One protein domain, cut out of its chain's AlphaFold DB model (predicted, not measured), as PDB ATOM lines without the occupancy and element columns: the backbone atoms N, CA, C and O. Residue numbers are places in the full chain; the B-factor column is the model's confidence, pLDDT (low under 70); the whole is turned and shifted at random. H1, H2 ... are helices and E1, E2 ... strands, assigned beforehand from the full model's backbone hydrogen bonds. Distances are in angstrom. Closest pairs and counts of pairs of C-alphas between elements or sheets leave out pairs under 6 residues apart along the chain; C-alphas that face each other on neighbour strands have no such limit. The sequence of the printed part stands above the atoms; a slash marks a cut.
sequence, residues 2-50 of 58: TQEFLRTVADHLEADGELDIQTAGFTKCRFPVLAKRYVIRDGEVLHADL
ATOM      1  N   THR A   2     101.490  54.775 103.753       83.06
ATOM      2  CA  THR A   2     102.139  56.053 103.360       83.06
ATOM      3  C   THR A   2     102.870  55.969 102.016       83.06
ATOM      4  O   THR A   2     102.649  56.819 101.168       83.06
ATOM      5  N   GLN A   3     103.670  54.924 101.771       82.56
ATOM      6  CA  GLN A   3     104.378  54.774 100.490       82.56
ATOM      7  C   GLN A   3     103.442  54.589  99.287       82.56
ATOM      8  O   GLN A   3     103.669  55.190  98.247       82.56
ATOM      9  N   GLU A   4     102.371  53.801  99.417       87.12
ATOM     10  CA  GLU A   4     101.399  53.603  98.326       87.12
ATOM     11  C   GLU A   4     100.694  54.909  97.955       87.12
ATOM     12  O   GLU A   4     100.558  55.217  96.776       87.12
ATOM     13  N   PHE A   5     100.312  55.706  98.958       90.94
ATOM     14  CA  PHE A   5      99.754  57.035  98.732       90.94
ATOM     15  C   PHE A   5     100.747  57.945  97.998       90.94
ATOM     16  O   PHE A   5     100.382  58.575  97.011       90.94
ATOM     17  N   LEU A   6     102.007  57.989  98.446       90.75
ATOM     18  CA  LEU A   6     103.041  58.821  97.825       90.75
ATOM     19  C   LEU A   6     103.361  58.383  96.387       90.75
ATOM     20  O   LEU A   6     103.599  59.238  95.541       90.75
ATOM     21  N   ARG A   7     103.274  57.083  96.077       88.12
ATOM     22  CA  ARG A   7     103.380  56.577  94.698       88.12
ATOM     23  C   ARG A   7     102.235  57.069  93.819       88.12
ATOM     24  O   ARG A   7     102.484  57.538  92.721       88.12
ATOM     25  N   THR A   8     100.996  57.048  94.311       91.56
ATOM     26  CA  THR A   8      99.864  57.641  93.575       91.56
ATOM     27  C   THR A   8     100.055  59.142  93.352       91.56
ATOM     28  O   THR A   8      99.689  59.657  92.302       91.56
ATOM     29  N   VAL A   9     100.637  59.860  94.318       89.88
ATOM     30  CA  VAL A   9     100.960  61.286  94.159       89.88
ATOM     31  C   VAL A   9     102.030  61.504  93.084       89.88
ATOM     32  O   VAL A   9     101.918  62.472  92.338       89.88
ATOM     33  N   ALA A  10     103.008  60.601  92.951       89.75
ATOM     34  CA  ALA A  10     104.042  60.678  91.919       89.75
ATOM     35  C   ALA A  10     103.454  60.725  90.497       89.75
ATOM     36  O   ALA A  10     103.902  61.528  89.686       89.75
ATOM     37  N   ASP A  11     102.385  59.963  90.233       90.56
ATOM     38  CA  ASP A  11     101.688  59.943  88.932       90.56
ATOM     39  C   ASP A  11     101.031  61.286  88.555       90.56
ATOM     40  O   ASP A  11     100.595  61.476  87.419       90.56
ATOM     41  N   HIS A  12     100.910  62.209  89.513       90.75
ATOM     42  CA  HIS A  12     100.287  63.521  89.330       90.75
ATOM     43  C   HIS A  12     101.314  64.660  89.259       90.75
ATOM     44  O   HIS A  12     100.917  65.818  89.103       90.75
ATOM     45  N   LEU A  13     102.607  64.359  89.401       89.19
ATOM     46  CA  LEU A  13     103.676  65.337  89.237       89.19
ATOM     47  C   LEU A  13     103.971  65.558  87.751       89.19
ATOM     48  O   LEU A  13     103.770  64.685  86.908       89.19
ATOM     49  N   GLU A  14     104.442  66.758  87.423       89.38
ATOM     50  CA  GLU A  14     104.981  67.039  86.090       89.38
ATOM     51  C   GLU A  14     106.243  66.191  85.836       89.38
ATOM     52  O   GLU A  14     106.845  65.679  86.778       89.38
ATOM     53  N   ALA A  15     106.663  66.047  84.573       81.69
ATOM     54  CA  ALA A  15     107.749  65.138  84.172       81.69
ATOM     55  C   ALA A  15     109.109  65.400  84.859       81.69
ATOM     56  O   ALA A  15     109.928  64.493  84.914       81.69
ATOM     57  N   ASP A  16     109.310  66.597  85.416       85.44
ATOM     58  CA  ASP A  16     110.479  66.994  86.217       85.44
ATOM     59  C   ASP A  16     110.057  67.574  87.587       85.44
ATOM     60  O   ASP A  16     110.791  68.321  88.238       85.44
ATOM     61  N   GLY A  17     108.815  67.305  87.999       86.50
ATOM     62  CA  GLY A  17     108.243  67.802  89.240       86.50
ATOM     63  C   GLY A  17     108.804  67.056  90.444       86.50
ATOM     64  O   GLY A  17     108.752  65.830  90.503       86.50
ATOM     65  N   GLU A  18     109.283  67.804  91.437       92.31
ATOM     66  CA  GLU A  18     109.712  67.260  92.726       92.31
ATOM     67  C   GLU A  18     108.733  67.678  93.826       92.31
ATOM     68  O   GLU A  18     108.354  68.848  93.937       92.31
ATOM     69  N   LEU A  19     108.347  66.719  94.668       90.81
ATOM     70  CA  LEU A  19     107.604  66.981  95.894       90.81
ATOM     71  C   LEU A  19     108.429  66.548  97.108       90.81
ATOM     72  O   LEU A  19     108.605  65.357  97.365       90.81
ATOM     73  N   ASP A  20     108.895  67.536  97.872       91.44
ATOM     74  CA  ASP A  20     109.660  67.349  99.106       91.44
ATOM     75  C   ASP A  20     108.779  67.634 100.327       91.44
ATOM     76  O   ASP A  20     108.306  68.753 100.549       91.44
ATOM     77  N   ILE A  21     108.533  66.593 101.119       89.69
ATOM     78  CA  ILE A  21     107.679  66.641 102.300       89.69
ATOM     79  C   ILE A  21     108.538  66.375 103.525       89.69
ATOM     80  O   ILE A  21     108.958  65.244 103.776       89.69
ATOM     81  N   GLN A  22     108.703  67.396 104.362       86.19
ATOM     82  CA  GLN A  22     109.287  67.241 105.686       86.19
ATOM     83  C   GLN A  22     108.206  67.335 106.761       86.19
ATOM     84  O   GLN A  22     107.507  68.338 106.901       86.19
ATOM     85  N   THR A  23     108.095  66.283 107.562       83.06
ATOM     86  CA  THR A  23     107.239  66.258 108.751       83.06
ATOM     87  C   THR A  23     108.090  66.476 109.993       83.06
ATOM     88  O   THR A  23     109.233  66.032 110.042       83.06
ATOM     89  N   ALA A  24     107.540  67.156 110.999       76.81
ATOM     90  CA  ALA A  24     108.163  67.309 112.309       76.81
ATOM     91  C   ALA A  24     107.115  67.046 113.396       76.81
ATOM     92  O   ALA A  24     106.160  67.807 113.559       76.81
ATOM     93  N   GLY A  25     107.278  65.944 114.124       70.69
ATOM     94  CA  GLY A  25     106.462  65.611 115.283       70.69
ATOM     95  C   GLY A  25     106.999  66.277 116.547       70.69
ATOM     96  O   GLY A  25     108.185  66.180 116.852       70.69
ATOM     97  N   PHE A  26     106.111  66.907 117.319       62.59
ATOM     98  CA  PHE A  26     106.419  67.394 118.663       62.59
ATOM     99  C   PHE A  26     105.712  66.517 119.695       62.59
ATOM    100  O   PHE A  26     104.482  66.453 119.726       62.59
ATOM    101  N   THR A  27     106.467  65.867 120.581       63.19
ATOM    102  CA  THR A  27     105.907  65.247 121.789       63.19
ATOM    103  C   THR A  27     106.109  66.213 122.955       63.19
ATOM    104  O   THR A  27     107.222  66.693 123.178       63.19
ATOM    105  N   LYS A  28     105.040  66.565 123.686       63.12
ATOM    106  CA  LYS A  28     105.135  67.526 124.801       63.12
ATOM    107  C   LYS A  28     106.275  67.133 125.759       63.12
ATOM    108  O   LYS A  28     106.341  65.998 126.222       63.12
ATOM    109  N   CYS A  29     107.129  68.111 126.066       55.09
ATOM    110  CA  CYS A  29     108.195  68.092 127.077       55.09
ATOM    111  C   CYS A  29     109.492  67.304 126.791       55.09
ATOM    112  O   CYS A  29     110.375  67.337 127.648       55.09
ATOM    113  N   ARG A  30     109.691  66.665 125.629       54.84
ATOM    114  CA  ARG A  30     111.012  66.119 125.246       54.84
ATOM    115  C   ARG A  30     111.262  66.268 123.748       54.84
ATOM    116  O   ARG A  30     110.488  65.761 122.947       54.84
ATOM    117  N   PHE A  31     112.371  66.917 123.396       54.78
ATOM    118  CA  PHE A  31     112.999  66.745 122.087       54.78
ATOM    119  C   PHE A  31     113.536  65.311 122.035       54.78
ATOM    120  O   PHE A  31     114.421  64.953 122.812       54.78
ATOM    121  N   PRO A  32     112.924  64.469 121.202       58.44
ATOM    122  CA  PRO A  32     113.570  64.165 119.938       58.44
ATOM    123  C   PRO A  32     112.692  64.650 118.791       58.44
ATOM    124  O   PRO A  32     111.471  64.497 118.808       58.44
ATOM    125  N   VAL A  33     113.319  65.280 117.803       64.25
ATOM    126  CA  VAL A  33     112.638  65.673 116.575       64.25
ATOM    127  C   VAL A  33     112.271  64.375 115.853       64.25
ATOM    128  O   VAL A  33     113.120  63.762 115.216       64.25
ATOM    129  N   LEU A  34     111.021  63.925 115.986       69.31
ATOM    130  CA  LEU A  34     110.458  62.868 115.145       69.31
ATOM    131  C   LEU A  34     110.207  63.485 113.772       69.31
ATOM    132  O   LEU A  34     109.074  63.840 113.442       69.31
ATOM    133  N   ALA A  35     111.281  63.734 113.028       79.88
ATOM    134  CA  ALA A  35     111.184  64.254 111.683       79.88
ATOM    135  C   ALA A  35     111.382  63.130 110.680       79.88
ATOM    136  O   ALA A  35     112.254  62.283 110.824       79.88
ATOM    137  N   LYS A  36     110.540  63.140 109.658       86.94
ATOM    138  CA  LYS A  36     110.678  62.275 108.493       86.94
ATOM    139  C   LYS A  36     110.673  63.147 107.264       86.94
ATOM    140  O   LYS A  36     109.916  64.124 107.226       86.94
ATOM    141  N   ARG A  37     111.472  62.775 106.276       88.94
ATOM    142  CA  ARG A  37     111.476  63.404 104.961       88.94
ATOM    143  C   ARG A  37     111.070  62.382 103.914       88.94
ATOM    144  O   ARG A  37     111.516  61.239 103.970       88.94
ATOM    145  N   TYR A  38     110.234  62.810 102.984       90.62
ATOM    146  CA  TYR A  38     109.873  62.056 101.797       90.62
ATOM    147  C   TYR A  38     110.167  62.924 100.583       90.62
ATOM    148  O   TYR A  38     109.722  64.070 100.547       90.62
ATOM    149  N   VAL A  39     110.892  62.384  99.611       91.69
ATOM    150  CA  VAL A  39     111.145  63.053  98.331       91.69
ATOM    151  C   VAL A  39     110.529  62.199  97.238       91.69
ATOM    152  O   VAL A  39     110.852  61.020  97.127       91.69
ATOM    153  N   ILE A  40     109.631  62.790  96.456       92.44
ATOM    154  CA  ILE A  40     109.019  62.145  95.297       92.44
ATOM    155  C   ILE A  40     109.570  62.814  94.043       92.44
ATOM    156  O   ILE A  40     109.395  64.022  93.872       92.44
ATOM    157  N   ARG A  41     110.225  62.030  93.188       91.00
ATOM    158  CA  ARG A  41     110.780  62.462  91.897       91.00
ATOM    159  C   ARG A  41     110.924  61.257  90.979       91.00
ATOM    160  O   ARG A  41     111.107  60.152  91.477       91.00
ATOM    161  N   ASP A  42     110.835  61.456  89.668       86.50
ATOM    162  CA  ASP A  42     111.054  60.399  88.665       86.50
ATOM    163  C   ASP A  42     110.202  59.121  88.873       86.50
ATOM    164  O   ASP A  42     110.589  58.023  88.480       86.50
ATOM    165  N   GLY A  43     109.030  59.238  89.514       84.56
ATOM    166  CA  GLY A  43     108.177  58.093  89.878       84.56
ATOM    167  C   GLY A  43     108.642  57.299  91.111       84.56
ATOM    168  O   GLY A  43     107.978  56.343  91.516       84.56
ATOM    169  N   GLU A  44     109.746  57.702  91.736       87.19
ATOM    170  CA  GLU A  44     110.319  57.091  92.933       87.19
ATOM    171  C   GLU A  44     109.938  57.861  94.205       87.19
ATOM    172  O   GLU A  44     109.639  59.058  94.178       87.19
ATOM    173  N   VAL A  45     109.933  57.161  95.343       90.00
ATOM    174  CA  VAL A  45     109.619  57.730  96.660       90.00
ATOM    175  C   VAL A  45     110.768  57.428  97.612       90.00
ATOM    176  O   VAL A  45     110.833  56.339  98.164       90.00
ATOM    177  N   LEU A  46     111.623  58.414  97.857       90.50
ATOM    178  CA  LEU A  46     112.748  58.309  98.785       90.50
ATOM    179  C   LEU A  46     112.298  58.670 100.205       90.50
ATOM    180  O   LEU A  46     111.550  59.635 100.389       90.50
ATOM    181  N   HIS A  47     112.768  57.941 101.219       88.88
ATOM    182  CA  HIS A  47     112.387  58.156 102.619       88.88
ATOM    183  C   HIS A  47     113.599  58.272 103.547       88.88
ATOM    184  O   HIS A  47     114.495  57.436 103.535       88.88
ATOM    185  N   ALA A  48     113.582  59.275 104.427       84.88
ATOM    186  CA  ALA A  48     114.582  59.445 105.474       84.88
ATOM    187  C   ALA A  48     113.927  59.593 106.851       84.88
ATOM    188  O   ALA A  48     113.039  60.438 107.035       84.88
ATOM    189  N   ASP A  49     114.417  58.838 107.835       84.69
ATOM    190  CA  ASP A  49     114.143  59.101 109.246       84.69
ATOM    191  C   ASP A  49     115.183  60.089 109.788       84.69
ATOM    192  O   ASP A  49     116.339  59.749 110.014       84.69
ATOM    193  N   LEU A  50     114.768  61.335 110.008       78.94
ATOM    194  CA  LEU A  50     115.639  62.410 110.486       78.94
ATOM    195  C   LEU A  50     115.835  62.381 112.011       78.94
ATOM    196  O   LEU A  50     116.477  63.276 112.565       78.94
TER     197      LEU A  50
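What this domain is: This is residues 2 to 50 of the 58 residues of an uncharacterized protein of Haloferax alexandrinus JCM 10717 (UniProt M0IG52). A long, narrow sheet of three strands has one short helix, H1, over one face of E2 and E3, while the opposite face has no named helix over it. At the end of the sheet where E1 ends and E2 begins, the loop of residues 26 to 33 prolongs that hairpin beyond the strands. You have 49 residues printed, with one named helix and three named strands in the order H1, E1, E2, E3; the sheet's order is E1, E2, E3, antiparallel throughout, and the class is mixed, helices and strands. The whole is loose, with a radius of gyration of the C-alphas of 13.0 A, and its outline is a rod spanning 43 by 18 by 13 A.

How they stand to each other: Start at H1, residues 2 to 10, where every O i to N i+4 pair is within hydrogen-bond range. It is on the sheet made by E1, residues 19 to 25, E2, residues 34 to 41, and E3, residues 44 to 49, at a height over the sheet of 8.8 A. Look for it over E2 and E3: the closest C-alphas are those of Ala 10 and Ile 40, 6.2 A apart, for E2, and those of Arg 7 and Val 45, 6.6 A apart, for E3. On the local plane its line and that of E3 stand at 32 degrees, only just slantwise to the strands. Next come the edge strand E1 and the inner strand E2, an antiparallel hairpin at 172 degrees; check N 21 and O 38, 2.8 A apart, and N 38 and O 21, 2.9 A apart, both within hydrogen-bond range. E2 and the other edge strand, E3, form a second antiparallel hairpin, at 164 degrees, with N 39 and O 46 at 2.9 A and N 46 and O 39 at 2.8 A, both within hydrogen-bond range. The three strands make a meander, each strand the antiparallel neighbour of the one before.

Where its parts are: Find C-alpha 2 at (102.139, 56.053, 103.360); from there H1 runs 12.5 A to C-alpha 10. E1 begins at C-alpha 19, at (107.604, 66.981, 95.894), and runs 19.5 A to C-alpha 25. E2, the longest strand by residues, covers 23.3 A from C-alpha 34 to C-alpha 41. E3 runs 16.9 A from C-alpha 44 to C-alpha 49, at (114.143, 59.101, 109.246).

The domain as a whole: The two C-alphas farthest apart, those of Ala 15 and Cys 29, are 43.0 A from each other. The printed part has no cut; the link from E2 to E3 is tight, and those from H1 to E1 and from E1 to E2 are short. The mean pLDDT of the printed part is 82.3, and confidence is low, under 70, in residues 26 to 34, of which residue 34 belongs to E2.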